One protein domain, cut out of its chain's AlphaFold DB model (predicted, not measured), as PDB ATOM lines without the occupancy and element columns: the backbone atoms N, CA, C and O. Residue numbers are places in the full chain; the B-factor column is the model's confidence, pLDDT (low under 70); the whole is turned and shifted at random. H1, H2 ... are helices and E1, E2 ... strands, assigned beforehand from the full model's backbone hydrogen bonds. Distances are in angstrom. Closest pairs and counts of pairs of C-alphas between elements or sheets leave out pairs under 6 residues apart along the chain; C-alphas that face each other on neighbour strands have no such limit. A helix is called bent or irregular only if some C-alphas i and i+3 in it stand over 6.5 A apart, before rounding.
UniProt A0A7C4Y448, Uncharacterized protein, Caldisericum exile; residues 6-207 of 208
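Overview. This is residues 6 to 207 of the 208 residues of an uncharacterized protein of Caldisericum exile (UniProt A0A7C4Y448). A twisted sheet of six strands curls round one long helix, H2, and forms the body's core, while residues 6 to 17 of H1 stick out at one end of a long rod. At the other end, the long stretches around the small helices H3 and H4 reach away from the sheet. The printed part has 202 residues, with four named helices and six named strands in the order H1 E1 E2 E3 H2 H3 H4 E4 E5 E6; the class is mixed, helices and strands. The sheet is branched and its neighbour pairs are antiparallel. The whole is only just extended, close to loose, with a radius of gyration of the C-alphas of 25.3 A and spans of 93 by 32 by 27 A.

Along the chain. H1, residues 6 to 23, begins with C-alpha 6 at (-47.009, -53.137, -3.336) and is 25.5 A long. E1, residues 29 to 44, is 45.6 A long; E2 is residues 61 to 67 and E3 residues 73 to 75. H2, residues 80 to 106, measures 33.3 A; it is irregular, with C-alphas 86 and 89 7.6 A apart, and has a kink of 53 degrees near residue 87. H3 is residues 121 to 124 and H4 residues 132 to 141. E4, residues 153 to 170, is 43.1 A long and bends by 73 degrees at residue 167. E5, residues 178 to 188, is 31.1 A long, and E6, residues 197 to 206, ends with C-alpha 206 at (-21.238, -19.609, -4.789).

Arrangement. E2 and E3 lie on one side of E1, E4 on the other side. N 38 and O 160 of E1 and E4 are 3.0 A apart, N 39 and O 65 of E1 and E2 2.8 A, and N 33 and O 75 of E1 and E3 2.8 A, within hydrogen-bond range. E5 is beside E2, with N 64 and O 186 2.9 A apart, and E5 and E6 are a hairpin, with N 183 and O 201 2.9 A apart. H2 is on the sheet; its closest C-alphas to E4 are those of Phe 80 and Phe 161, 5.9 A. H1, H3 and H4 are not on it. Every O i to N i+4 pair is within range in H1, 19 of 23 in H2 and 2 of 6 in H4, where 5 of 7 O i to N i+3 pairs are; H3 is too short for such a pair.

Size, cuts and confidence. The C-alphas farthest apart are those of Val 6 and Arg 140, 94.2 A. The printed part has no cut. The links E1 to E2, H2 to H3 and H4 to E4 are long. The mean pLDDT of the printed part is 73.5; it is under 70 at 77 residues, among them residues 16 to 26, 47 to 59 and 103 to 151.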
ATOM      1  N   VAL A   6     -47.922 -53.165  -2.186       71.44
ATOM      2  CA  VAL A   6     -47.009 -53.137  -3.336       71.44
ATOM      3  C   VAL A   6     -46.306 -51.781  -3.484       71.44
ATOM      4  O   VAL A   6     -45.111 -51.747  -3.775       71.44
ATOM      5  N   GLU A   7     -46.996 -50.661  -3.251       71.94
ATOM      6  CA  GLU A   7     -46.377 -49.326  -3.255       71.94
ATOM      7  C   GLU A   7     -45.398 -49.140  -2.098       71.94
ATOM      8  O   GLU A   7     -44.323 -48.568  -2.296       71.94
ATOM      9  N   ARG A   8     -45.709 -49.693  -0.917       72.19
ATOM     10  CA  ARG A   8     -44.778 -49.687   0.222       72.19
ATOM     11  C   ARG A   8     -43.501 -50.463  -0.083       72.19
ATOM     12  O   ARG A   8     -42.417 -49.953   0.180       72.19
ATOM     13  N   ILE A   9     -43.612 -51.648  -0.690       72.81
ATOM     14  CA  ILE A   9     -42.443 -52.449  -1.092       72.81
ATOM     15  C   ILE A   9     -41.624 -51.727  -2.165       72.81
ATOM     16  O   ILE A   9     -40.402 -51.673  -2.055       72.81
ATOM     17  N   LYS A  10     -42.268 -51.126  -3.174       67.75
ATOM     18  CA  LYS A  10     -41.563 -50.364  -4.218       67.75
ATOM     19  C   LYS A  10     -40.814 -49.157  -3.647       67.75
ATOM     20  O   LYS A  10     -39.655 -48.959  -4.004       67.75
ATOM     21  N   ARG A  11     -41.423 -48.391  -2.732       70.69
ATOM     22  CA  ARG A  11     -40.734 -47.296  -2.022       70.69
ATOM     23  C   ARG A  11     -39.576 -47.805  -1.175       70.69
ATOM     24  O   ARG A  11     -38.496 -47.230  -1.232       70.69
ATOM     25  N   PHE A  12     -39.786 -48.878  -0.418       72.00
ATOM     26  CA  PHE A  12     -38.755 -49.436   0.454       72.00
ATOM     27  C   PHE A  12     -37.556 -49.956  -0.347       72.00
ATOM     28  O   PHE A  12     -36.417 -49.632  -0.030       72.00
ATOM     29  N   MET A  13     -37.808 -50.680  -1.441       64.94
ATOM     30  CA  MET A  13     -36.769 -51.122  -2.374       64.94
ATOM     31  C   MET A  13     -36.054 -49.950  -3.056       64.94
ATOM     32  O   MET A  13     -34.842 -50.013  -3.236       64.94
ATOM     33  N   GLY A  14     -36.778 -48.882  -3.409       64.69
ATOM     34  CA  GLY A  14     -36.194 -47.650  -3.948       64.69
ATOM     35  C   GLY A  14     -35.233 -46.987  -2.961       64.69
ATOM     36  O   GLY A  14     -34.086 -46.723  -3.309       64.69
ATOM     37  N   LEU A  15     -35.650 -46.830  -1.700       70.00
ATOM     38  CA  LEU A  15     -34.806 -46.297  -0.624       70.00
ATOM     39  C   LEU A  15     -33.556 -47.159  -0.389       70.00
ATOM     40  O   LEU A  15     -32.462 -46.629  -0.190       70.00
ATOM     41  N   LEU A  16     -33.695 -48.487  -0.443       69.88
ATOM     42  CA  LEU A  16     -32.583 -49.429  -0.284       69.88
ATOM     43  C   LEU A  16     -31.602 -49.356  -1.462       69.88
ATOM     44  O   LEU A  16     -30.390 -49.321  -1.250       69.88
ATOM     45  N   ALA A  17     -32.115 -49.274  -2.690       65.25
ATOM     46  CA  ALA A  17     -31.314 -49.101  -3.896       65.25
ATOM     47  C   ALA A  17     -30.558 -47.764  -3.889       65.25
ATOM     48  O   ALA A  17     -29.373 -47.743  -4.214       65.25
ATOM     49  N   ASP A  18     -31.194 -46.675  -3.459       64.44
ATOM     50  CA  ASP A  18     -30.546 -45.366  -3.332       64.44
ATOM     51  C   ASP A  18     -29.492 -45.359  -2.222       64.44
ATOM     52  O   ASP A  18     -28.407 -44.808  -2.404       64.44
ATOM     53  N   THR A  19     -29.747 -46.041  -1.103       66.25
ATOM     54  CA  THR A  19     -28.759 -46.217  -0.025       66.25
ATOM     55  C   THR A  19     -27.532 -46.986  -0.521       66.25
ATOM     56  O   THR A  19     -26.397 -46.580  -0.267       66.25
ATOM     57  N   ILE A  20     -27.743 -48.068  -1.276       65.00
ATOM     58  CA  ILE A  20     -26.657 -48.845  -1.886       65.00
ATOM     59  C   ILE A  20     -25.903 -47.990  -2.910       65.00
ATOM     60  O   ILE A  20     -24.679 -47.939  -2.847       65.00
ATOM     61  N   ARG A  21     -26.606 -47.268  -3.794       60.66
ATOM     62  CA  ARG A  21     -26.019 -46.373  -4.808       60.66
ATOM     63  C   ARG A  21     -25.189 -45.243  -4.199       60.66
ATOM     64  O   ARG A  21     -24.110 -44.962  -4.714       60.66
ATOM     65  N   LYS A  22     -25.641 -44.646  -3.090       63.34
ATOM     66  CA  LYS A  22     -24.861 -43.677  -2.298       63.34
ATOM     67  C   LYS A  22     -23.586 -44.314  -1.744       63.34
ATOM     68  O   LYS A  22     -22.514 -43.729  -1.832       63.34
ATOM     69  N   ARG A  23     -23.682 -45.543  -1.229       63.16
ATOM     70  CA  ARG A  23     -22.557 -46.266  -0.612       63.16
ATOM     71  C   ARG A  23     -21.489 -46.725  -1.612       63.16
ATOM     72  O   ARG A  23     -20.328 -46.824  -1.235       63.16
ATOM     73  N   ILE A  24     -21.867 -46.991  -2.863       67.88
ATOM     74  CA  ILE A  24     -20.948 -47.378  -3.953       67.88
ATOM     75  C   ILE A  24     -20.519 -46.199  -4.843       67.88
ATOM     76  O   ILE A  24     -19.882 -46.418  -5.868       67.88
ATOM     77  N   GLY A  25     -20.864 -44.957  -4.475       61.44
ATOM     78  CA  GLY A  25     -20.433 -43.748  -5.188       61.44
ATOM     79  C   GLY A  25     -21.145 -43.476  -6.520       61.44
ATOM     80  O   GLY A  25     -20.705 -42.610  -7.268       61.44
ATOM     81  N   LEU A  26     -22.244 -44.177  -6.825       67.88
ATOM     82  CA  LEU A  26     -23.065 -43.923  -8.021       67.88
ATOM     83  C   LEU A  26     -23.957 -42.680  -7.881       67.88
ATOM     84  O   LEU A  26     -24.426 -42.150  -8.883       67.88
ATOM     85  N   ILE A  27     -24.216 -42.234  -6.648       72.00
ATOM     86  CA  ILE A  27     -24.904 -40.973  -6.349       72.00
ATOM     87  C   ILE A  27     -23.981 -40.162  -5.450       72.00
ATOM     88  O   ILE A  27     -23.767 -40.525  -4.291       72.00
ATOM     89  N   ARG A  28     -23.439 -39.066  -5.981       80.25
ATOM     90  CA  ARG A  28     -22.650 -38.124  -5.194       80.25
ATOM     91  C   ARG A  28     -23.587 -37.283  -4.330       80.25
ATOM     92  O   ARG A  28     -24.619 -36.799  -4.798       80.25
ATOM     93  N   VAL A  29     -23.244 -37.152  -3.055       83.69
ATOM     94  CA  VAL A  29     -24.002 -36.381  -2.066       83.69
ATOM     95  C   VAL A  29     -23.091 -35.285  -1.537       83.69
ATOM     96  O   VAL A  29     -21.955 -35.561  -1.154       83.69
ATOM     97  N   TYR A  30     -23.586 -34.055  -1.544       88.50
ATOM     98  CA  TYR A  30     -22.912 -32.884  -1.004       88.50
ATOM     99  C   TYR A  30     -23.543 -32.512   0.330       88.50
ATOM    100  O   TYR A  30     -24.767 -32.478   0.446       88.50
ATOM    101  N   ARG A  31     -22.710 -32.215   1.325       91.19
ATOM    102  CA  ARG A  31     -23.165 -31.664   2.599       91.19
ATOM    103  C   ARG A  31     -23.116 -30.146   2.529       91.19
ATOM    104  O   ARG A  31     -22.044 -29.591   2.306       91.19
ATOM    105  N   ILE A  32     -24.265 -29.510   2.710       92.56
ATOM    106  CA  ILE A  32     -24.398 -28.057   2.805       92.56
ATOM    107  C   ILE A  32     -24.455 -27.700   4.287       92.56
ATOM    108  O   ILE A  32     -25.327 -28.186   5.007       92.56
ATOM    109  N   TYR A  33     -23.515 -26.872   4.721       93.44
ATOM    110  CA  TYR A  33     -23.417 -26.316   6.063       93.44
ATOM    111  C   TYR A  33     -24.118 -24.959   6.106       93.44
ATOM    112  O   TYR A  33     -24.009 -24.169   5.165       93.44
ATOM    113  N   CYS A  34     -24.835 -24.711   7.195       94.19
ATOM    114  CA  CYS A  34     -25.588 -23.497   7.461       94.19
ATOM    115  C   CYS A  34     -24.948 -22.742   8.631       94.19
ATOM    116  O   CYS A  34     -24.792 -23.311   9.716       94.19
ATOM    117  N   TYR A  35     -24.642 -21.463   8.423       94.00
ATOM    118  CA  TYR A  35     -24.059 -20.581   9.430       94.00
ATOM    119  C   TYR A  35     -24.953 -19.368   9.702       94.00
ATOM    120  O   TYR A  35     -25.509 -18.775   8.775       94.00
ATOM    121  N   GLU A  36     -25.030 -18.956  10.964       94.50
ATOM    122  CA  GLU A  36     -25.356 -17.574  11.297       94.50
ATOM    123  C   GLU A  36     -24.117 -16.726  11.022       94.50
ATOM    124  O   GLU A  36     -23.040 -16.973  11.570       94.50
ATOM    125  N   VAL A  37     -24.262 -15.743  10.137       95.50
ATOM    126  CA  VAL A  37     -23.176 -14.830   9.772       95.50
ATOM    127  C   VAL A  37     -23.543 -13.431  10.219       95.50
ATOM    128  O   VAL A  37     -24.601 -12.924   9.839       95.50
ATOM    129  N   ARG A  38     -22.663 -12.796  10.996       95.94
ATOM    130  CA  ARG A  38     -22.801 -11.400  11.425       95.94
ATOM    131  C   ARG A  38     -21.580 -10.614  10.981       95.94
ATOM    132  O   ARG A  38     -20.456 -10.933  11.355       95.94
ATOM    133  N   VAL A  39     -21.801  -9.582  10.178       96.44
ATOM    134  CA  VAL A  39     -20.774  -8.621   9.774       96.44
ATOM    135  C   VAL A  39     -21.093  -7.293  10.422       96.44
ATOM    136  O   VAL A  39     -22.105  -6.674  10.098       96.44
ATOM    137  N   SER A  40     -20.237  -6.857  11.334       95.62
ATOM    138  CA  SER A  40     -20.468  -5.673  12.154       95.62
ATOM    139  C   SER A  40     -19.354  -4.651  11.988       95.62
ATOM    140  O   SER A  40     -18.224  -4.948  11.581       95.62
ATOM    141  N   GLY A  41     -19.689  -3.400  12.269       94.12
ATOM    142  CA  GLY A  41     -18.735  -2.312  12.195       94.12
ATOM    143  C   GLY A  41     -19.378  -0.959  12.421       94.12
ATOM    144  O   GLY A  41     -20.496  -0.848  12.926       94.12
ATOM    145  N   PHE A  42     -18.674   0.093  12.016       88.19
ATOM    146  CA  PHE A  42     -19.105   1.466  12.254       88.19
ATOM    147  C   PHE A  42     -18.939   2.362  11.032       88.19
ATOM    148  O   PHE A  42     -18.119   2.136  10.140       88.19
ATOM    149  N   VAL A  43     -19.732   3.429  11.006       84.44
ATOM    150  CA  VAL A  43     -19.741   4.414   9.925       84.44
ATOM    151  C   VAL A  43     -18.955   5.643  10.354       84.44
ATOM    152  O   VAL A  43     -19.374   6.403  11.230       84.44
ATOM    153  N   ILE A  44     -17.811   5.874   9.713       78.38
ATOM    154  CA  ILE A  44     -17.032   7.095   9.905       78.38
ATOM    155  C   ILE A  44     -17.617   8.186   9.003       78.38
ATOM    156  O   ILE A  44     -17.699   7.989   7.789       78.38
ATOM    157  N   PRO A  45     -17.963   9.370   9.528       70.75
ATOM    158  CA  PRO A  45     -18.508  10.438   8.699       70.75
ATOM    159  C   PRO A  45     -17.458  10.998   7.717       70.75
ATOM    160  O   PRO A  45     -16.276  10.665   7.816       70.75
ATOM    161  N   PRO A  46     -17.846  11.858   6.764       71.31
ATOM    162  CA  PRO A  46     -16.921  12.514   5.832       71.31
ATOM    163  C   PRO A  46     -15.774  13.254   6.530       71.31
ATOM    164  O   PRO A  46     -15.972  13.816   7.606       71.31
ATOM    165  N   SER A  47     -14.579  13.291   5.927       68.44
ATOM    166  CA  SER A  47     -13.390  13.896   6.556       68.44
ATOM    167  C   SER A  47     -13.599  15.367   6.947       68.44
ATOM    168  O   SER A  47     -13.161  15.794   8.013       68.44
ATOM    169  N   ASP A  48     -14.377  16.092   6.145       59.62
ATOM    170  CA  ASP A  48     -14.695  17.510   6.319       59.62
ATOM    171  C   ASP A  48     -15.514  17.838   7.565       59.62
ATOM    172  O   ASP A  48     -15.511  18.979   8.024       59.62
ATOM    173  N   VAL A  49     -16.210  16.844   8.115       59.00
ATOM    174  CA  VAL A  49     -16.996  16.991   9.344       59.00
ATOM    175  C   VAL A  49     -16.352  16.267  10.530       59.00
ATOM    176  O   VAL A  49     -16.863  16.345  11.645       59.00
ATOM    177  N   ARG A  50     -15.212  15.585  10.331       62.41
ATOM    178  CA  ARG A  50     -14.499  14.884  11.408       62.41
ATOM    179  C   ARG A  50     -13.805  15.880  12.340       62.41
ATOM    180  O   ARG A  50     -12.905  16.618  11.954       62.41
ATOM    181  N   LYS A  51     -14.150  15.800  13.618       59.69
ATOM    182  CA  LYS A  51     -13.443  16.385  14.758       59.69
ATOM    183  C   LYS A  51     -12.679  15.249  15.424       59.69
ATOM    184  O   LYS A  51     -13.293  14.260  15.812       59.69
ATOM    185  N   ARG A  52     -11.353  15.369  15.530       55.06
ATOM    186  CA  ARG A  52     -10.450  14.263  15.918       55.06
ATOM    187  C   ARG A  52     -10.860  13.534  17.206       55.06
ATOM    188  O   ARG A  52     -10.617  12.338  17.307       55.06
ATOM    189  N   ASP A  53     -11.540  14.214  18.127       54.50
ATOM    190  CA  ASP A  53     -11.833  13.677  19.459       54.50
ATOM    191  C   ASP A  53     -13.204  12.986  19.597       54.50
ATOM    192  O   ASP A  53     -13.391  12.216  20.537       54.50
ATOM    193  N   ILE A  54     -14.151  13.229  18.677       54.12
ATOM    194  CA  ILE A  54     -15.576  12.854  18.845       54.12
ATOM    195  C   ILE A  54     -15.964  11.598  18.049       54.12
ATOM    196  O   ILE A  54     -16.988  11.000  18.333       54.12
ATOM    197  N   TYR A  55     -15.166  11.174  17.065       60.00
ATOM    198  CA  TYR A  55     -15.528  10.083  16.143       60.00
ATOM    199  C   TYR A  55     -14.758   8.794  16.441       60.00
ATOM    200  O   TYR A  55     -14.011   8.285  15.606       60.00
ATOM    201  N   ARG A  56     -14.921   8.293  17.667       64.94
ATOM    202  CA  ARG A  56     -14.450   6.969  18.102       64.94
ATOM    203  C   ARG A  56     -15.493   5.899  17.731       64.94
ATOM    204  O   ARG A  56     -16.662   6.260  17.592       64.94
ATOM    205  N   PRO A  57     -15.130   4.605  17.626       65.62
ATOM    206  CA  PRO A  57     -16.077   3.549  17.249       65.62
ATOM    207  C   PRO A  57     -17.397   3.603  18.033       65.62
ATOM    208  O   PRO A  57     -18.441   3.783  17.426       65.62
ATOM    209  N   HIS A  58     -17.356   3.638  19.369       66.94
ATOM    210  CA  HIS A  58     -18.543   3.684  20.246       66.94
ATOM    211  C   HIS A  58     -19.414   4.953  20.140       66.94
ATOM    212  O   HIS A  58     -20.535   4.976  20.632       66.94
ATOM    213  N   THR A  59     -18.906   6.025  19.530       65.31
ATOM    214  CA  THR A  59     -19.648   7.280  19.288       65.31
ATOM    215  C   THR A  59     -20.184   7.389  17.862       65.31
ATOM    216  O   THR A  59     -20.883   8.349  17.539       65.31
ATOM    217  N   CYS A  60     -19.837   6.437  16.998       73.06
ATOM    218  CA  CYS A  60     -20.295   6.382  15.620       73.06
ATOM    219  C   CYS A  60     -21.564   5.536  15.504       73.06
ATOM    220  O   CYS A  60     -21.882   4.715  16.364       73.06
ATOM    221  N   ILE A  61     -22.281   5.729  14.401       82.00
ATOM    222  CA  ILE A  61     -23.319   4.793  13.975       82.00
ATOM    223  C   ILE A  61     -22.679   3.418  13.804       82.00
ATOM    224  O   ILE A  61     -21.642   3.315  13.144       82.00
ATOM    225  N   GLN A  62     -23.316   2.395  14.366       88.38
ATOM    226  CA  GLN A  62     -22.941   1.003  14.135       88.38
ATOM    227  C   GLN A  62     -23.803   0.422  13.020       88.38
ATOM    228  O   GLN A  62     -24.951   0.837  12.830       88.38
ATOM    229  N   PHE A  63     -23.260  -0.541  12.289       92.75
ATOM    230  CA  PHE A  63     -24.012  -1.348  11.343       92.75
ATOM    231  C   PHE A  63     -23.820  -2.829  11.642       92.75
ATOM    232  O   PHE A  63     -22.791  -3.240  12.174       92.75
ATOM    233  N   GLU A  64     -24.811  -3.612  11.242       95.31
ATOM    234  CA  GLU A  64     -24.763  -5.066  11.262       95.31
ATOM    235  C   GLU A  64     -25.437  -5.597   9.996       95.31
ATOM    236  O   GLU A  64     -26.562  -5.217   9.678       95.31
ATOM    237  N   LEU A  65     -24.761  -6.476   9.269       95.69
ATOM    238  CA  LEU A  65     -25.364  -7.350   8.274       95.69
ATOM    239  C   LEU A  65     -25.448  -8.743   8.885       95.69
ATOM    240  O   LEU A  65     -24.425  -9.320   9.238       95.69
ATOM    241  N   SER A  66     -26.656  -9.278   8.992       95.06
ATOM    242  CA  SER A  66     -26.917 -10.535   9.689       95.06
ATOM    243  C   SER A  66     -27.675 -11.521   8.801       95.06
ATOM    244  O   SER A  66     -28.640 -11.144   8.140       95.06
ATOM    245  N   PHE A  67     -27.253 -12.783   8.796       93.56
ATOM    246  CA  PHE A  67     -27.941 -13.912   8.161       93.56
ATOM    247  C   PHE A  67     -28.491 -14.840   9.252       93.56
ATOM    248  O   PHE A  67     -28.018 -15.958   9.442       93.56
ATOM    249  N   GLU A  68     -29.444 -14.321  10.025       82.38
ATOM    250  CA  GLU A  68     -29.997 -14.964  11.232       82.38
ATOM    251  C   GLU A  68     -31.338 -15.670  10.986       82.38
ATOM    252  O   GLU A  68     -31.816 -16.437  11.822       82.38
ATOM    253  N   GLU A  69     -31.978 -15.412   9.844       82.81
ATOM    254  CA  GLU A  69     -33.255 -16.025   9.485       82.81
ATOM    255  C   GLU A  69     -33.053 -17.184   8.510       82.81
ATOM    256  O   GLU A  69     -32.169 -17.158   7.661       82.81
ATOM    257  N   ARG A  70     -33.925 -18.198   8.582       73.94
ATOM    258  CA  ARG A  70     -33.934 -19.279   7.590       73.94
ATOM    259  C   ARG A  70     -34.342 -18.736   6.204       73.94
ATOM    260  O   ARG A  70     -35.384 -18.084   6.117       73.94
ATOM    261  N   PRO A  71     -33.639 -19.105   5.116       69.44
ATOM    262  CA  PRO A  71     -32.433 -19.936   5.095       69.44
ATOM    263  C   PRO A  71     -31.197 -19.171   5.605       69.44
ATOM    264  O   PRO A  71     -30.896 -18.092   5.106       69.44
ATOM    265  N   TYR A  72     -30.490 -19.769   6.574       88.25
ATOM    266  CA  TYR A  72     -29.186 -19.303   7.064       88.25
ATOM    267  C   TYR A  72     -28.154 -19.261   5.928       88.25
ATOM    268  O   TYR A  72     -28.390 -19.837   4.865       88.25
ATOM    269  N   PHE A  73     -26.986 -18.665   6.167       92.25
ATOM    270  CA  PHE A  73     -25.908 -18.604   5.178       92.25
ATOM    271  C   PHE A  73     -25.400 -20.008   4.814       92.25
ATOM    272  O   PHE A  73     -24.958 -20.751   5.694       92.25
ATOM    273  N   ARG A  74     -25.434 -20.391   3.532       93.81
ATOM    274  CA  ARG A  74     -25.139 -21.765   3.076       93.81
ATOM    275  C   ARG A  74     -23.793 -21.900   2.380       93.81
ATOM    276  O   ARG A  74     -23.481 -21.167   1.453       93.81
ATOM    277  N   THR A  75     -23.024 -22.930   2.716       94.12
ATOM    278  CA  THR A  75     -21.764 -23.247   2.021       94.12
ATOM    279  C   THR A  75     -21.456 -24.745   2.053       94.12
ATOM    280  O   THR A  75     -22.010 -25.495   2.849       94.12
ATOM    281  N   LEU A  76     -20.566 -25.213   1.181       93.19
ATOM    282  CA  LEU A  76     -19.989 -26.560   1.221       93.19
ATOM    283  C   LEU A  76     -18.791 -26.664   2.177       93.19
ATOM    284  O   LEU A  76     -18.277 -27.763   2.392       93.19
ATOM    285  N   ILE A  77     -18.335 -25.544   2.744       92.50
ATOM    286  CA  ILE A  77     -17.172 -25.492   3.629       92.50
ATOM    287  C   ILE A  77     -17.587 -25.824   5.068       92.50
ATOM    288  O   ILE A  77     -18.380 -25.125   5.696       92.50
ATOM    289  N   SER A  78     -17.018 -26.900   5.609       90.12
ATOM    290  CA  SER A  78     -17.364 -27.424   6.937       90.12
ATOM    291  C   SER A  78     -16.693 -26.700   8.101       90.12
ATOM    292  O   SER A  78     -17.045 -26.931   9.250       90.12
ATOM    293  N   ASN A  79     -15.649 -25.919   7.829       89.75
ATOM    294  CA  ASN A  79     -14.887 -25.208   8.844       89.75
ATOM    295  C   ASN A  79     -15.246 -23.719   8.804       89.75
ATOM    296  O   ASN A  79     -15.083 -23.078   7.767       89.75
ATOM    297  N   PHE A  80     -15.685 -23.159   9.934       85.94
ATOM    298  CA  PHE A  80     -16.108 -21.756  10.003       85.94
ATOM    299  C   PHE A  80     -14.985 -20.766   9.655       85.94
ATOM    300  O   PHE A  80     -15.254 -19.708   9.094       85.94
ATOM    301  N   LYS A  81     -13.723 -21.092   9.965       90.06
ATOM    302  CA  LYS A  81     -12.578 -20.231   9.658       90.06
ATOM    303  C   LYS A  81     -12.311 -20.213   8.157       90.06
ATOM    304  O   LYS A  81     -12.186 -19.141   7.584       90.06
ATOM    305  N   ASP A  82     -12.304 -21.382   7.525       92.12
ATOM    306  CA  ASP A  82     -12.132 -21.483   6.074       92.12
ATOM    307  C   ASP A  82     -13.310 -20.825   5.333       92.12
ATOM    308  O   ASP A  82     -13.116 -20.171   4.310       92.12
ATOM    309  N   ALA A  83     -14.532 -20.951   5.866       90.69
ATOM    310  CA  ALA A  83     -15.714 -20.280   5.330       90.69
ATOM    311  C   ALA A  83     -15.584 -18.754   5.451       90.69
ATOM    312  O   ALA A  83     -15.792 -18.036   4.474       90.69
ATOM    313  N   LYS A  84     -15.160 -18.254   6.615       91.38
ATOM    314  CA  LYS A  84     -14.863 -16.834   6.808       91.38
ATOM    315  C   LYS A  84     -13.818 -16.344   5.808       91.38
ATOM    316  O   LYS A  84     -14.095 -15.396   5.082       91.38
ATOM    317  N   ASP A  85     -12.674 -17.016   5.712       93.12
ATOM    318  CA  ASP A  85     -11.581 -16.636   4.808       93.12
ATOM    319  C   ASP A  85     -12.038 -16.633   3.332       93.12
ATOM    320  O   ASP A  85     -11.604 -15.803   2.528       93.12
ATOM    321  N   ARG A  86     -12.958 -17.537   2.966       94.19
ATOM    322  CA  ARG A  86     -13.542 -17.628   1.622       94.19
ATOM    323  C   ARG A  86     -14.485 -16.471   1.295       94.19
ATOM    324  O   ARG A  86     -14.445 -15.976   0.163       94.19
ATOM    325  N   TYR A  87     -15.357 -16.097   2.228       94.56
ATOM    326  CA  TYR A  87     -16.463 -15.166   1.971       94.56
ATOM    327  C   TYR A  87     -16.226 -13.751   2.497       94.56
ATOM    328  O   TYR A  87     -16.987 -12.860   2.132       94.56
ATOM    329  N   GLU A  88     -15.174 -13.508   3.281       93.88
ATOM    330  CA  GLU A  88     -14.855 -12.201   3.874       93.88
ATOM    331  C   GLU A  88     -14.976 -11.063   2.854       93.88
ATOM    332  O   GLU A  88     -15.776 -10.149   3.034       93.88
ATOM    333  N   LYS A  89     -14.292 -11.171   1.710       94.56
ATOM    334  CA  LYS A  89     -14.331 -10.134   0.664       94.56
ATOM    335  C   LYS A  89     -15.705  -9.950   0.026       94.56
ATOM    336  O   LYS A  89     -16.039  -8.845  -0.395       94.56
ATOM    337  N   GLU A  90     -16.481 -11.021  -0.111       94.69
ATOM    338  CA  GLU A  90     -17.827 -10.942  -0.686       94.69
ATOM    339  C   GLU A  90     -18.793 -10.272   0.288       94.69
ATOM    340  O   GLU A  90     -19.584  -9.427  -0.124       94.69
ATOM    341  N   LEU A  91     -18.672 -10.577   1.579       94.94
ATOM    342  CA  LEU A  91     -19.455  -9.957   2.641       94.94
ATOM    343  C   LEU A  91     -19.084  -8.479   2.834       94.94
ATOM    344  O   LEU A  91     -19.972  -7.632   2.912       94.94
ATOM    345  N   GLU A  92     -17.793  -8.133   2.822       94.25
ATOM    346  CA  GLU A  92     -17.327  -6.737   2.830       94.25
ATOM    347  C   GLU A  92     -17.852  -5.957   1.619       94.25
ATOM    348  O   GLU A  92     -18.278  -4.801   1.729       94.25
ATOM    349  N   LYS A  93     -17.850  -6.592   0.443       93.75
ATOM    350  CA  LYS A  93     -18.419  -6.004  -0.765       93.75
ATOM    351  C   LYS A  93     -19.931  -5.828  -0.632       93.75
ATOM    352  O   LYS A  93     -20.436  -4.771  -0.996       93.75
ATOM    353  N   LEU A  94     -20.642  -6.804  -0.072       94.00
ATOM    354  CA  LEU A  94     -22.084  -6.720   0.146       94.00
ATOM    355  C   LEU A  94     -22.446  -5.561   1.088       94.00
ATOM    356  O   LEU A  94     -23.386  -4.819   0.802       94.00
ATOM    357  N   VAL A  95     -21.664  -5.352   2.154       92.50
ATOM    358  CA  VAL A  95     -21.754  -4.163   3.023       92.50
ATOM    359  C   VAL A  95     -21.489  -2.887   2.223       92.50
ATOM    360  O   VAL A  95     -22.253  -1.928   2.328       92.50
ATOM    361  N   SER A  96     -20.458  -2.884   1.376       89.38
ATOM    362  CA  SER A  96     -20.113  -1.733   0.528       89.38
ATOM    363  C   SER A  96     -21.249  -1.362  -0.440       89.38
ATOM    364  O   SER A  96     -21.536  -0.190  -0.672       89.38
ATOM    365  N   GLU A  97     -21.958  -2.352  -0.981       90.19
ATOM    366  CA  GLU A  97     -23.129  -2.145  -1.844       90.19
ATOM    367  C   GLU A  97     -24.317  -1.543  -1.076       90.19
ATOM    368  O   GLU A  97     -25.135  -0.819  -1.652       90.19
ATOM    369  N   GLN A  98     -24.385  -1.769   0.240       88.31
ATOM    370  CA  GLN A  98     -25.394  -1.152   1.094       88.31
ATOM    371  C   GLN A  98     -25.094   0.315   1.395       88.31
ATOM    372  O   GLN A  98     -26.022   1.043   1.748       88.31
ATOM    373  N   GLU A  99     -23.856   0.790   1.212       81.00
ATOM    374  CA  GLU A  99     -23.473   2.171   1.521       81.00
ATOM    375  C   GLU A  99     -24.328   3.187   0.773       81.00
ATOM    376  O   GLU A  99     -24.742   4.177   1.362       81.00
ATOM    377  N   GLU A 100     -24.629   2.969  -0.511       75.94
ATOM    378  CA  GLU A 100     -25.418   3.931  -1.288       75.94
ATOM    379  C   GLU A 100     -26.854   4.025  -0.766       75.94
ATOM    380  O   GLU A 100     -27.404   5.123  -0.634       75.94
ATOM    381  N   ARG A 101     -27.464   2.878  -0.450       78.00
ATOM    382  CA  ARG A 101     -28.811   2.834   0.124       78.00
ATOM    383  C   ARG A 101     -28.814   3.442   1.514       78.00
ATOM    384  O   ARG A 101     -29.632   4.314   1.780       78.00
ATOM    385  N   ALA A 102     -27.856   3.058   2.348       74.31
ATOM    386  CA  ALA A 102     -27.656   3.643   3.654       74.31
ATOM    387  C   ALA A 102     -27.511   5.162   3.523       74.31
ATOM    388  O   ALA A 102     -28.276   5.885   4.135       74.31
ATOM    389  N   ILE A 103     -26.623   5.673   2.669       69.00
ATOM    390  CA  ILE A 103     -26.423   7.106   2.409       69.00
ATOM    391  C   ILE A 103     -27.718   7.803   1.983       69.00
ATOM    392  O   ILE A 103     -27.948   8.938   2.405       69.00
ATOM    393  N   LYS A 104     -28.553   7.167   1.155       65.00
ATOM    394  CA  LYS A 104     -29.854   7.713   0.739       65.00
ATOM    395  C   LYS A 104     -30.837   7.789   1.907       65.00
ATOM    396  O   LYS A 104     -31.457   8.834   2.078       65.00
ATOM    397  N   GLU A 105     -30.927   6.734   2.712       65.06
ATOM    398  CA  GLU A 105     -31.805   6.647   3.890       65.06
ATOM    399  C   GLU A 105     -31.311   7.533   5.060       65.06
ATOM    400  O   GLU A 105     -32.103   8.161   5.757       65.06
ATOM    401  N   PHE A 106     -29.989   7.659   5.234       58.28
ATOM    402  CA  PHE A 106     -29.300   8.601   6.133       58.28
ATOM    403  C   PHE A 106     -29.401  10.051   5.655       58.28
ATOM    404  O   PHE A 106     -29.329  10.982   6.452       58.28
ATOM    405  N   ALA A 107     -29.495  10.235   4.340       46.50
ATOM    406  CA  ALA A 107     -29.285  11.476   3.614       46.50
ATOM    407  C   ALA A 107     -27.913  12.155   3.860       46.50
ATOM    408  O   ALA A 107     -27.847  13.309   4.280       46.50
ATOM    409  N   PHE A 108     -26.808  11.518   3.448       46.31
ATOM    410  CA  PHE A 108     -25.601  12.258   3.026       46.31
ATOM    411  C   PHE A 108     -25.741  12.612   1.537       46.31
ATOM    412  O   PHE A 108     -25.223  11.913   0.670       46.31
ATOM    413  N   ARG A 109     -26.501  13.655   1.184       33.47
ATOM    414  CA  ARG A 109     -26.652  14.032  -0.237       33.47
ATOM    415  C   ARG A 109     -25.287  14.433  -0.836       33.47
ATOM    416  O   ARG A 109     -24.711  15.409  -0.347       33.47
ATOM    417  N   PRO A 110     -24.797  13.793  -1.923       31.55
ATOM    418  CA  PRO A 110     -23.680  14.330  -2.689       31.55
ATOM    419  C   PRO A 110     -24.108  15.687  -3.249       31.55
ATOM    420  O   PRO A 110     -25.058  15.793  -4.027       31.55
ATOM    421  N   THR A 111     -23.459  16.752  -2.790       32.28
ATOM    422  CA  THR A 111     -23.852  18.123  -3.109       32.28
ATOM    423  C   THR A 111     -23.246  18.534  -4.445       32.28
ATOM    424  O   THR A 111     -22.175  19.117  -4.507       32.28
ATOM    425  N   ILE A 112     -23.948  18.262  -5.539       29.50
ATOM    426  CA  ILE A 112     -23.867  19.056  -6.771       29.50
ATOM    427  C   ILE A 112     -25.334  19.186  -7.218       29.50
ATOM    428  O   ILE A 112     -25.986  18.172  -7.423       29.50
ATOM    429  N   LYS A 113     -25.971  20.359  -7.323       30.84
ATOM    430  CA  LYS A 113     -25.520  21.667  -7.821       30.84
ATOM    431  C   LYS A 113     -26.532  22.740  -7.353       30.84
ATOM    432  O   LYS A 113     -27.719  22.444  -7.310       30.84
ATOM    433  N   VAL A 114     -26.070  23.981  -7.152       32.88
ATOM    434  CA  VAL A 114     -26.867  25.232  -7.043       32.88
ATOM    435  C   VAL A 114     -27.408  25.613  -5.644       32.88
ATOM    436  O   VAL A 114     -28.153  24.882  -5.006       32.88
ATOM    437  N   GLU A 115     -27.003  26.822  -5.228       30.77
ATOM    438  CA  GLU A 115     -27.568  27.729  -4.210       30.77
ATOM    439  C   GLU A 115     -27.904  27.162  -2.818       30.77
ATOM    440  O   GLU A 115     -28.997  26.673  -2.533       30.77
ATOM    441  N   ALA A 116     -26.972  27.390  -1.887       33.44
ATOM    442  CA  ALA A 116     -27.062  27.165  -0.443       33.44
ATOM    443  C   ALA A 116     -28.095  28.056   0.294       33.44
ATOM    444  O   ALA A 116     -27.871  28.487   1.422       33.44
ATOM    445  N   LYS A 117     -29.250  28.327  -0.320       37.75
ATOM    446  CA  LYS A 117     -30.424  28.898   0.355       37.75
ATOM    447  C   LYS A 117     -31.474  27.853   0.725       37.75
ATOM    448  O   LYS A 117     -32.543  28.237   1.183       37.75
ATOM    449  N   LYS A 118     -31.203  26.555   0.527       42.84
ATOM    450  CA  LYS A 118     -32.253  25.539   0.666       42.84
ATOM    451  C   LYS A 118     -32.197  24.568   1.843       42.84
ATOM    452  O   LYS A 118     -33.288  24.230   2.254       42.84
ATOM    453  N   TYR A 119     -31.066  24.143   2.428       43.81
ATOM    454  CA  TYR A 119     -31.136  23.182   3.560       43.81
ATOM    455  C   TYR A 119     -29.925  23.187   4.519       43.81
ATOM    456  O   TYR A 119     -29.087  22.288   4.448       43.81
ATOM    457  N   PRO A 120     -29.853  24.126   5.476       39.75
ATOM    458  CA  PRO A 120     -28.982  23.999   6.654       39.75
ATOM    459  C   PRO A 120     -29.421  22.864   7.617       39.75
ATOM    460  O   PRO A 120     -28.644  22.399   8.446       39.75
ATOM    461  N   GLU A 121     -30.639  22.340   7.459       39.25
ATOM    462  CA  GLU A 121     -31.258  21.309   8.313       39.25
ATOM    463  C   GLU A 121     -30.642  19.901   8.195       39.25
ATOM    464  O   GLU A 121     -30.739  19.091   9.117       39.25
ATOM    465  N   LEU A 122     -29.996  19.587   7.068       40.62
ATOM    466  CA  LEU A 122     -29.461  18.247   6.782       40.62
ATOM    467  C   LEU A 122     -28.110  17.979   7.449       40.62
ATOM    468  O   LEU A 122     -27.801  16.841   7.782       40.62
ATOM    469  N   VAL A 123     -27.329  19.030   7.695       38.81
ATOM    470  CA  VAL A 123     -26.045  18.935   8.402       38.81
ATOM    471  C   VAL A 123     -26.270  18.866   9.919       38.81
ATOM    472  O   VAL A 123     -25.571  18.134  10.617       38.81
ATOM    473  N   ASN A 124     -27.318  19.531  10.421       37.78
ATOM    474  CA  ASN A 124     -27.687  19.542  11.841       37.78
ATOM    475  C   ASN A 124     -28.351  18.240  12.333       37.78
ATOM    476  O   ASN A 124     -28.323  17.941  13.525       37.78
ATOM    477  N   LYS A 125     -28.906  17.417  11.437       38.00
ATOM    478  CA  LYS A 125     -29.591  16.160  11.792       38.00
ATOM    479  C   LYS A 125     -28.671  15.013  12.206       38.00
ATOM    480  O   LYS A 125     -29.164  14.024  12.742       38.00
ATOM    481  N   PHE A 126     -27.364  15.134  11.985       41.62
ATOM    482  CA  PHE A 126     -26.446  14.048  12.302       41.62
ATOM    483  C   PHE A 126     -26.015  13.996  13.770       41.62
ATOM    484  O   PHE A 126     -25.655  12.901  14.185       41.62
ATOM    485  N   LEU A 127     -26.063  15.076  14.580       41.28
ATOM    486  CA  LEU A 127     -25.508  15.002  15.953       41.28
ATOM    487  C   LEU A 127     -26.107  15.861  17.105       41.28
ATOM    488  O   LEU A 127     -25.740  15.557  18.235       41.28
ATOM    489  N   ARG A 128     -26.989  16.872  16.943       34.09
ATOM    490  CA  ARG A 128     -27.762  17.516  18.060       34.09
ATOM    491  C   ARG A 128     -28.670  18.658  17.562       34.09
ATOM    492  O   ARG A 128     -28.402  19.233  16.516       34.09
ATOM    493  N   VAL A 129     -29.719  18.998  18.325       36.03
ATOM    494  CA  VAL A 129     -30.628  20.145  18.072       36.03
ATOM    495  C   VAL A 129     -29.831  21.459  18.039       36.03
ATOM    496  O   VAL A 129     -29.039  21.706  18.947       36.03
ATOM    497  N   ALA A 130     -30.027  22.272  16.995       37.75
ATOM    498  CA  ALA A 130     -29.332  23.550  16.801       37.75
ATOM    499  C   ALA A 130     -29.788  24.613  17.814       37.75
ATOM    500  O   ALA A 130     -30.965  24.657  18.172       37.75
ATOM    501  N   SER A 131     -28.859  25.466  18.254       41.75
ATOM    502  CA  SER A 131     -29.132  26.580  19.167       41.75
ATOM    503  C   SER A 131     -29.254  27.909  18.413       41.75
ATOM    504  O   SER A 131     -28.713  28.060  17.319       41.75
ATOM    505  N   ASP A 132     -29.914  28.905  19.008       46.03
ATOM    506  CA  ASP A 132     -30.136  30.221  18.379       46.03
ATOM    507  C   ASP A 132     -28.827  30.939  17.994       46.03
ATOM    508  O   ASP A 132     -28.768  31.693  17.024       46.03
ATOM    509  N   LYS A 133     -27.732  30.638  18.700       47.44
ATOM    510  CA  LYS A 133     -26.399  31.187  18.431       47.44
ATOM    511  C   LYS A 133     -25.802  30.691  17.109       47.44
ATOM    512  O   LYS A 133     -25.077  31.429  16.446       47.44
ATOM    513  N   ASP A 134     -26.132  29.461  16.716       44.41
ATOM    514  CA  ASP A 134     -25.643  28.845  15.478       44.41
ATOM    515  C   ASP A 134     -26.287  29.500  14.240       44.41
ATOM    516  O   ASP A 134     -25.679  29.570  13.169       44.41
ATOM    517  N   MET A 135     -27.505  30.035  14.399       48.34
ATOM    518  CA  MET A 135     -28.225  30.769  13.355       48.34
ATOM    519  C   MET A 135     -27.621  32.161  13.113       48.34
ATOM    520  O   MET A 135     -27.444  32.557  11.961       48.34
ATOM    521  N   GLU A 136     -27.228  32.878  14.171       47.38
ATOM    522  CA  GLU A 136     -26.641  34.224  14.061       47.38
ATOM    523  C   GLU A 136     -25.253  34.236  13.399       47.38
ATOM    524  O   GLU A 136     -24.895  35.173  12.679       47.38
ATOM    525  N   GLU A 137     -24.438  33.205  13.633       45.28
ATOM    526  CA  GLU A 137     -23.078  33.128  13.091       45.28
ATOM    527  C   GLU A 137     -23.075  32.855  11.575       45.28
ATOM    528  O   GLU A 137     -22.217  33.353  10.836       45.28
ATOM    529  N   TYR A 138     -24.088  32.134  11.085       46.66
ATOM    530  CA  TYR A 138     -24.271  31.842   9.665       46.66
ATOM    531  C   TYR A 138     -24.568  33.101   8.848       46.66
ATOM    532  O   TYR A 138     -23.907  33.339   7.827       46.66
ATOM    533  N   GLU A 139     -25.496  33.939   9.322       50.31
ATOM    534  CA  GLU A 139     -25.877  35.194   8.662       50.31
ATOM    535  C   GLU A 139     -24.682  36.145   8.480       50.31
ATOM    536  O   GLU A 139     -24.609  36.873   7.489       50.31
ATOM    537  N   ARG A 140     -23.687  36.082   9.377       51.72
ATOM    538  CA  ARG A 140     -22.480  36.923   9.324       51.72
ATOM    539  C   ARG A 140     -21.427  36.474   8.302       51.72
ATOM    540  O   ARG A 140     -20.556  37.267   7.955       51.72
ATOM    541  N   SER A 141     -21.453  35.224   7.832       49.16
ATOM    542  CA  SER A 141     -20.274  34.594   7.202       49.16
ATOM    543  C   SER A 141     -20.143  34.746   5.670       49.16
ATOM    544  O   SER A 141     -19.029  34.664   5.153       49.16
ATOM    545  N   GLY A 142     -21.230  34.981   4.923       46.84
ATOM    546  CA  GLY A 142     -21.212  35.464   3.525       46.84
ATOM    547  C   GLY A 142     -20.473  34.649   2.432       46.84
ATOM    548  O   GLY A 142     -20.176  35.211   1.376       46.84
ATOM    549  N   ARG A 143     -20.138  33.359   2.615       44.66
ATOM    550  CA  ARG A 143     -19.271  32.595   1.673       44.66
ATOM    551  C   ARG A 143     -20.017  31.982   0.462       44.66
ATOM    552  O   ARG A 143     -21.128  31.486   0.600       44.66
ATOM    553  N   LYS A 144     -19.370  31.978  -0.725       38.25
ATOM    554  CA  LYS A 144     -19.938  31.640  -2.064       38.25
ATOM    555  C   LYS A 144     -19.463  30.325  -2.735       38.25
ATOM    556  O   LYS A 144     -19.856  30.073  -3.870       38.25
ATOM    557  N   TYR A 145     -18.662  29.473  -2.088       35.53
ATOM    558  CA  TYR A 145     -18.214  28.188  -2.669       35.53
ATOM    559  C   TYR A 145     -18.629  26.998  -1.797       35.53
ATOM    560  O   TYR A 145     -18.501  27.059  -0.577       35.53
ATOM    561  N   ILE A 146     -19.104  25.918  -2.432       39.31
ATOM    562  CA  ILE A 146     -19.547  24.681  -1.771       39.31
ATOM    563  C   ILE A 146     -18.485  23.604  -2.005       39.31
ATOM    564  O   ILE A 146     -18.251  23.195  -3.142       39.31
ATOM    565  N   LYS A 147     -17.838  23.152  -0.929       39.25
ATOM    566  CA  LYS A 147     -17.007  21.946  -0.928       39.25
ATOM    567  C   LYS A 147     -17.942  20.738  -0.969       39.25
ATOM    568  O   LYS A 147     -18.869  20.674  -0.164       39.25
ATOM    569  N   ILE A 148     -17.734  19.823  -1.914       42.09
ATOM    570  CA  ILE A 148     -18.468  18.555  -1.937       42.09
ATOM    571  C   ILE A 148     -17.911  17.728  -0.777       42.09
ATOM    572  O   ILE A 148     -16.716  17.432  -0.813       42.09
ATOM    573  N   PRO A 149     -18.715  17.395   0.246       48.38
ATOM    574  CA  PRO A 149     -18.229  16.571   1.335       48.38
ATOM    575  C   PRO A 149     -17.880  15.180   0.807       48.38
ATOM    576  O   PRO A 149     -18.581  14.635  -0.053       48.38
ATOM    577  N   ASP A 150     -16.808  14.605   1.347       56.78
ATOM    578  CA  ASP A 150     -16.467  13.199   1.127       56.78
ATOM    579  C   ASP A 150     -17.653  12.279   1.478       56.78
ATOM    580  O   ASP A 150     -18.595  12.671   2.167       56.78
ATOM    581  N   ARG A 151     -17.623  11.025   1.026       67.94
ATOM    582  CA  ARG A 151     -18.613  10.031   1.467       67.94
ATOM    583  C   ARG A 151     -18.296   9.562   2.896       67.94
ATOM    584  O   ARG A 151     -17.121   9.551   3.280       67.94
ATOM    585  N   PRO A 152     -19.308   9.176   3.698       74.12
ATOM    586  CA  PRO A 152     -19.038   8.394   4.898       74.12
ATOM    587  C   PRO A 152     -18.339   7.088   4.501       74.12
ATOM    588  O   PRO A 152     -18.555   6.573   3.407       74.12
ATOM    589  N   LYS A 153     -17.488   6.572   5.382       81.38
ATOM    590  CA  LYS A 153     -16.757   5.321   5.183       81.38
ATOM    591  C   LYS A 153     -17.319   4.270   6.126       81.38
ATOM    592  O   LYS A 153     -17.260   4.481   7.339       81.38
ATOM    593  N   PHE A 154     -17.799   3.153   5.595       86.94
ATOM    594  CA  PHE A 154     -18.159   2.002   6.411       86.94
ATOM    595  C   PHE A 154     -16.882   1.218   6.695       86.94
ATOM    596  O   PHE A 154     -16.070   0.955   5.807       86.94
ATOM    597  N   VAL A 155     -16.643   0.937   7.969       89.75
ATOM    598  CA  VAL A 155     -15.486   0.171   8.423       89.75
ATOM    599  C   VAL A 155     -16.016  -1.094   9.057       89.75
ATOM    600  O   VAL A 155     -16.643  -1.025  10.110       89.75
ATOM    601  N   VAL A 156     -15.780  -2.223   8.392       93.25
ATOM    602  CA  VAL A 156     -16.014  -3.550   8.960       93.25
ATOM    603  C   VAL A 156     -14.997  -3.765  10.076       93.25
ATOM    604  O   VAL A 156     -13.800  -3.550   9.882       93.25
ATOM    605  N   GLU A 157     -15.490  -4.124  11.255       93.62
ATOM    606  CA  GLU A 157     -14.672  -4.417  12.432       93.62
ATOM    607  C   GLU A 157     -14.578  -5.925  12.663       93.62
ATOM    608  O   GLU A 157     -13.498  -6.434  12.963       93.62
ATOM    609  N   ALA A 158     -15.689  -6.641  12.473       94.25
ATOM    610  CA  ALA A 158     -15.755  -8.078  12.675       94.25
ATOM    611  C   ALA A 158     -16.665  -8.771  11.654       94.25
ATOM    612  O   ALA A 158     -17.629  -8.206  11.136       94.25
ATOM    613  N   ILE A 159     -16.323 -10.030  11.391       94.94
ATOM    614  CA  ILE A 159     -17.120 -10.994  10.635       94.94
ATOM    615  C   ILE A 159     -17.105 -12.279  11.451       94.94
ATOM    616  O   ILE A 159     -16.046 -12.902  11.600       94.94
ATOM    617  N   ASP A 160     -18.269 -12.653  11.956       93.75
ATOM    618  CA  ASP A 160     -18.466 -13.804  12.822       93.75
ATOM    619  C   ASP A 160     -19.312 -14.854  12.106       93.75
ATOM    620  O   ASP A 160     -20.276 -14.527  11.412       93.75
ATOM    621  N   PHE A 161     -18.914 -16.114  12.267       93.12
ATOM    622  CA  PHE A 161     -19.591 -17.289  11.730       93.12
ATOM    623  C   PHE A 161     -19.895 -18.233  12.890       93.12
ATOM    624  O   PHE A 161     -18.976 -18.659  13.592       93.12
ATOM    625  N   GLU A 162     -21.163 -18.589  13.059       91.44
ATOM    626  CA  GLU A 162     -21.621 -19.556  14.053       91.44
ATOM    627  C   GLU A 162     -22.338 -20.712  13.347       91.44
ATOM    628  O   GLU A 162     -23.219 -20.495  12.517       91.44
ATOM    629  N   GLU A 163     -21.913 -21.950  13.607       88.75
ATOM    630  CA  GLU A 163     -22.503 -23.134  12.974       88.75
ATOM    631  C   GLU A 163     -23.892 -23.414  13.552       88.75
ATOM    632  O   GLU A 163     -24.066 -23.459  14.769       88.75
ATOM    633  N   VAL A 164     -24.868 -23.651  12.673       89.62
ATOM    634  CA  VAL A 164     -26.258 -23.904  13.074       89.62
ATOM    635  C   VAL A 164     -26.676 -25.334  12.769       89.62
ATOM    636  O   VAL A 164     -27.075 -26.090  13.654       89.62
ATOM    637  N   GLU A 165     -26.640 -25.703  11.491       91.56
ATOM    638  CA  GLU A 165     -27.108 -27.002  11.015       91.56
ATOM    639  C   GLU A 165     -26.422 -27.379   9.702       91.56
ATOM    640  O   GLU A 165     -25.723 -26.584   9.077       91.56
ATOM    641  N   PHE A 166     -26.637 -28.611   9.256       92.00
ATOM    642  CA  PHE A 166     -26.244 -29.044   7.924       92.00
ATOM    643  C   PHE A 166     -27.313 -29.954   7.336       92.00
ATOM    644  O   PHE A 166     -28.083 -30.599   8.054       92.00
ATOM    645  N   PHE A 167     -27.335 -30.049   6.013       91.19
ATOM    646  CA  PHE A 167     -28.177 -31.001   5.308       91.19
ATOM    647  C   PHE A 167     -27.472 -31.553   4.074       91.19
ATOM    648  O   PHE A 167     -26.633 -30.904   3.451       91.19
ATOM    649  N   ASP A 168     -27.827 -32.783   3.721       90.56
ATOM    650  CA  ASP A 168     -27.219 -33.501   2.610       90.56
ATOM    651  C   ASP A 168     -28.109 -33.386   1.358       90.56
ATOM    652  O   ASP A 168     -29.315 -33.653   1.398       90.56
ATOM    653  N   VAL A 169     -27.510 -33.020   0.225       87.81
ATOM    654  CA  VAL A 169     -28.181 -32.864  -1.071       87.81
ATOM    655  C   VAL A 169     -27.516 -33.755  -2.112       87.81
ATOM    656  O   VAL A 169     -26.298 -33.796  -2.255       87.81
ATOM    657  N   GLU A 170     -28.327 -34.486  -2.866       86.44
ATOM    658  CA  GLU A 170     -27.847 -35.299  -3.987       86.44
ATOM    659  C   GLU A 170     -27.434 -34.400  -5.158       86.44
ATOM    660  O   GLU A 170     -28.157 -33.467  -5.500       86.44
ATOM    661  N   GLU A 171     -26.314 -34.711  -5.814       81.44
ATOM    662  CA  GLU A 171     -25.745 -33.924  -6.922       81.44
ATOM    663  C   GLU A 171     -26.770 -33.594  -8.011       81.44
ATOM    664  O   GLU A 171     -26.889 -32.445  -8.416       81.44
ATOM    665  N   GLY A 172     -27.596 -34.566  -8.410       78.38
ATOM    666  CA  GLY A 172     -28.636 -34.360  -9.425       78.38
ATOM    667  C   GLY A 172     -29.749 -33.377  -9.029       78.38
ATOM    668  O   GLY A 172     -30.552 -33.000  -9.879       78.38
ATOM    669  N   LYS A 173     -29.823 -32.967  -7.755       82.62
ATOM    670  CA  LYS A 173     -30.758 -31.943  -7.258       82.62
ATOM    671  C   LYS A 173     -30.135 -30.545  -7.225       82.62
ATOM    672  O   LYS A 173     -30.881 -29.570  -7.151       82.62
ATOM    673  N   ILE A 174     -28.808 -30.433  -7.308       80.50
ATOM    674  CA  ILE A 174     -28.102 -29.152  -7.384       80.50
ATOM    675  C   ILE A 174     -28.013 -28.757  -8.857       80.50
ATOM    676  O   ILE A 174     -27.241 -29.327  -9.622       80.50
ATOM    677  N   LYS A 175     -28.837 -27.789  -9.271       80.50
ATOM    678  CA  LYS A 175     -28.787 -27.253 -10.642       80.50
ATOM    679  C   LYS A 175     -27.571 -26.358 -10.852       80.50
ATOM    680  O   LYS A 175     -26.921 -26.431 -11.888       80.50
ATOM    681  N   GLU A 176     -27.287 -25.526  -9.857       85.88
ATOM    682  CA  GLU A 176     -26.157 -24.606  -9.816       85.88
ATOM    683  C   GLU A 176     -25.566 -24.647  -8.409       85.88
ATOM    684  O   GLU A 176     -26.310 -24.733  -7.430       85.88
ATOM    685  N   PHE A 177     -24.240 -24.575  -8.297       90.00
ATOM    686  CA  PHE A 177     -23.537 -24.502  -7.011       90.00
ATOM    687  C   PHE A 177     -23.605 -23.088  -6.429       90.00
ATOM    688  O   PHE A 177     -22.588 -22.482  -6.112       90.00
ATOM    689  N   LYS A 178     -24.825 -22.563  -6.317       92.50
ATOM    690  CA  LYS A 178     -25.119 -21.226  -5.813       92.50
ATOM    691  C   LYS A 178     -26.216 -21.270  -4.764       92.50
ATOM    692  O   LYS A 178     -27.145 -22.073  -4.862       92.50
ATOM    693  N   ALA A 179     -26.112 -20.382  -3.789       90.12
ATOM    694  CA  ALA A 179     -27.131 -20.126  -2.788       90.12
ATOM    695  C   ALA A 179     -27.664 -18.703  -2.936       90.12
ATOM    696  O   ALA A 179     -26.946 -17.789  -3.338       90.12
ATOM    697  N   PHE A 180     -28.950 -18.552  -2.635       91.25
ATOM    698  CA  PHE A 180     -29.605 -17.260  -2.506       91.25
ATOM    699  C   PHE A 180     -30.092 -17.134  -1.067       91.25
ATOM    700  O   PHE A 180     -31.077 -17.784  -0.702       91.25
ATOM    701  N   ASP A 181     -29.361 -16.364  -0.273       92.25
ATOM    702  CA  ASP A 181     -29.597 -16.174   1.155       92.25
ATOM    703  C   ASP A 181     -30.029 -14.729   1.415       92.25
ATOM    704  O   ASP A 181     -29.542 -13.794   0.778       92.25
ATOM    705  N   ASP A 182     -30.977 -14.541   2.331       90.69
ATOM    706  CA  ASP A 182     -31.529 -13.223   2.645       90.69
ATOM    707  C   ASP A 182     -30.951 -12.724   3.969       90.69
ATOM    708  O   ASP A 182     -31.313 -13.197   5.045       90.69
ATOM    709  N   GLY A 183     -30.069 -11.731   3.886       93.06
ATOM    710  CA  GLY A 183     -29.552 -11.026   5.050       93.06
ATOM    711  C   GLY A 183     -30.463  -9.878   5.484       93.06
ATOM    712  O   GLY A 183     -31.297  -9.380   4.724       93.06
ATOM    713  N   ILE A 184     -30.270  -9.397   6.706       94.50
ATOM    714  CA  ILE A 184     -30.858  -8.159   7.215       94.50
ATOM    715  C   ILE A 184     -29.719  -7.205   7.541       94.50
ATOM    716  O   ILE A 184     -28.874  -7.492   8.390       94.50
ATOM    717  N   PHE A 185     -29.712  -6.058   6.868       94.56
ATOM    718  CA  PHE A 185     -28.816  -4.958   7.184       94.56
ATOM    719  C   PHE A 185     -29.507  -4.019   8.162       94.56
ATOM    720  O   PHE A 185     -30.622  -3.560   7.902       94.56
ATOM    721  N   LYS A 186     -28.851  -3.744   9.280       93.50
ATOM    722  CA  LYS A 186     -29.352  -2.989  10.423       93.50
ATOM    723  C   LYS A 186     -28.384  -1.851  10.716       93.50
ATOM    724  O   LYS A 186     -27.169  -1.997  10.579       93.50
ATOM    725  N   LEU A 187     -28.924  -0.713  11.130       88.38
ATOM    726  CA  LEU A 187     -28.130   0.427  11.566       88.38
ATOM    727  C   LEU A 187     -28.603   0.892  12.937       88.38
ATOM    728  O   LEU A 187     -29.803   0.987  13.207       88.38
ATOM    729  N   TYR A 188     -27.634   1.223  13.779       83.12
ATOM    730  CA  TYR A 188     -27.830   1.574  15.176       83.12
ATOM    731  C   TYR A 188     -27.218   2.938  15.436       83.12
ATOM    732  O   TYR A 188     -26.131   3.265  14.945       83.12
ATOM    733  N   ARG A 189     -27.917   3.756  16.219       79.56
ATOM    734  CA  ARG A 189     -27.299   4.967  16.753       79.56
ATOM    735  C   ARG A 189     -26.360   4.575  17.895       79.56
ATOM    736  O   ARG A 189     -26.519   3.503  18.475       79.56
ATOM    737  N   PRO A 190     -25.387   5.433  18.230       71.62
ATOM    738  CA  PRO A 190     -24.555   5.209  19.403       71.62
ATOM    739  C   PRO A 190     -25.426   4.948  20.635       71.62
ATOM    740  O   PRO A 190     -26.324   5.741  20.911       71.62
ATOM    741  N   TYR A 191     -25.120   3.875  21.366       73.44
ATOM    742  CA  TYR A 191     -25.804   3.452  22.598       73.44
ATOM    743  C   TYR A 191     -27.247   2.941  22.438       73.44
ATOM    744  O   TYR A 191     -27.844   2.554  23.441       73.44
ATOM    745  N   ASP A 192     -27.794   2.895  21.221       73.69
ATOM    746  CA  ASP A 192     -29.113   2.310  20.978       73.69
ATOM    747  C   ASP A 192     -28.985   0.789  20.808       73.69
ATOM    748  O   ASP A 192     -28.201   0.307  19.989       73.69
ATOM    749  N   GLU A 193     -29.794   0.027  21.543       80.38
ATOM    750  CA  GLU A 193     -29.867  -1.437  21.407       80.38
ATOM    751  C   GLU A 193     -30.774  -1.873  20.246       80.38
ATOM    752  O   GLU A 193     -30.619  -2.960  19.693       80.38
ATOM    753  N   MET A 194     -31.732  -1.028  19.858       84.38
ATOM    754  CA  MET A 194     -32.654  -1.313  18.761       84.38
ATOM    755  C   MET A 194     -32.167  -0.686  17.453       84.38
ATOM    756  O   MET A 194     -31.726   0.469  17.454       84.38
ATOM    757  N   PRO A 195     -32.298  -1.396  16.317       86.50
ATOM    758  CA  PRO A 195     -31.971  -0.816  15.028       86.50
ATOM    759  C   PRO A 195     -32.959   0.307  14.725       86.50
ATOM    760  O   PRO A 195     -34.177   0.123  14.778       86.50
ATOM    761  N   TYR A 196     -32.443   1.485  14.383       81.00
ATOM    762  CA  TYR A 196     -33.306   2.612  14.030       81.00
ATOM    763  C   TYR A 196     -33.798   2.501  12.573       81.00
ATOM    764  O   TYR A 196     -34.829   3.074  12.225       81.00
ATOM    765  N   ILE A 197     -33.064   1.779  11.715       85.75
ATOM    766  CA  ILE A 197     -33.485   1.384  10.365       85.75
ATOM    767  C   ILE A 197     -32.900   0.014  10.021       85.75
ATOM    768  O   ILE A 197     -31.795  -0.330  10.443       85.75
ATOM    769  N   GLN A 198     -33.641  -0.748   9.220       91.81
ATOM    770  CA  GLN A 198     -33.185  -2.021   8.682       91.81
ATOM    771  C   GLN A 198     -33.834  -2.339   7.334       91.81
ATOM    772  O   GLN A 198     -34.936  -1.867   7.040       91.81
ATOM    773  N   TRP A 199     -33.177  -3.164   6.520       92.81
ATOM    774  CA  TRP A 199     -33.745  -3.703   5.283       92.81
ATOM    775  C   TRP A 199     -33.179  -5.079   4.943       92.81
ATOM    776  O   TRP A 199     -32.080  -5.437   5.359       92.81
ATOM    777  N   ARG A 200     -33.936  -5.841   4.145       93.12
ATOM    778  CA  ARG A 200     -33.471  -7.119   3.597       93.12
ATOM    779  C   ARG A 200     -32.456  -6.900   2.482       93.12
ATOM    780  O   ARG A 200     -32.629  -6.003   1.648       93.12
ATOM    781  N   VAL A 201     -31.431  -7.739   2.477       92.44
ATOM    782  CA  VAL A 201     -30.325  -7.743   1.529       92.44
ATOM    783  C   VAL A 201     -30.235  -9.134   0.911       92.44
ATOM    784  O   VAL A 201     -29.779 -10.060   1.578       92.44
ATOM    785  N   PRO A 202     -30.669  -9.297  -0.347       92.44
ATOM    786  CA  PRO A 202     -30.510 -10.564  -1.038       92.44
ATOM    787  C   PRO A 202     -29.035 -10.794  -1.369       92.44
ATOM    788  O   PRO A 202     -28.363  -9.890  -1.873       92.44
ATOM    789  N   PHE A 203     -28.548 -12.007  -1.138       93.69
ATOM    790  CA  PHE A 203     -27.177 -12.394  -1.431       93.69
ATOM    791  C   PHE A 203     -27.146 -13.665  -2.274       93.69
ATOM    792  O   PHE A 203     -27.477 -14.754  -1.812       93.69
ATOM    793  N   LEU A 204     -26.751 -13.512  -3.538       93.62
ATOM    794  CA  LEU A 204     -26.483 -14.626  -4.441       93.62
ATOM    795  C   LEU A 204     -24.981 -14.895  -4.452       93.62
ATOM    796  O   LEU A 204     -24.218 -14.038  -4.899       93.62
ATOM    797  N   HIS A 205     -24.575 -16.086  -4.031       93.31
ATOM    798  CA  HIS A 205     -23.164 -16.452  -3.943       93.31
ATOM    799  C   HIS A 205     -22.917 -17.912  -4.288       93.31
ATOM    800  O   HIS A 205     -23.843 -18.725  -4.340       93.31
ATOM    801  N   ASP A 206     -21.654 -18.237  -4.542       93.56
ATOM    802  CA  ASP A 206     -21.238 -19.609  -4.789       93.56
ATOM    803  C   ASP A 206     -21.202 -20.401  -3.477       93.56
ATOM    804  O   ASP A 206     -20.803 -19.900  -2.422       93.56
ATOM    805  N   LEU A 207     -21.605 -21.668  -3.552       90.12
ATOM    806  CA  LEU A 207     -21.568 -22.607  -2.430       90.12
ATOM    807  C   LEU A 207     -20.141 -23.091  -2.103       90.12
ATOM    808  O   LEU A 207     -19.937 -23.663  -1.036       90.12
TER     809      LEU A 207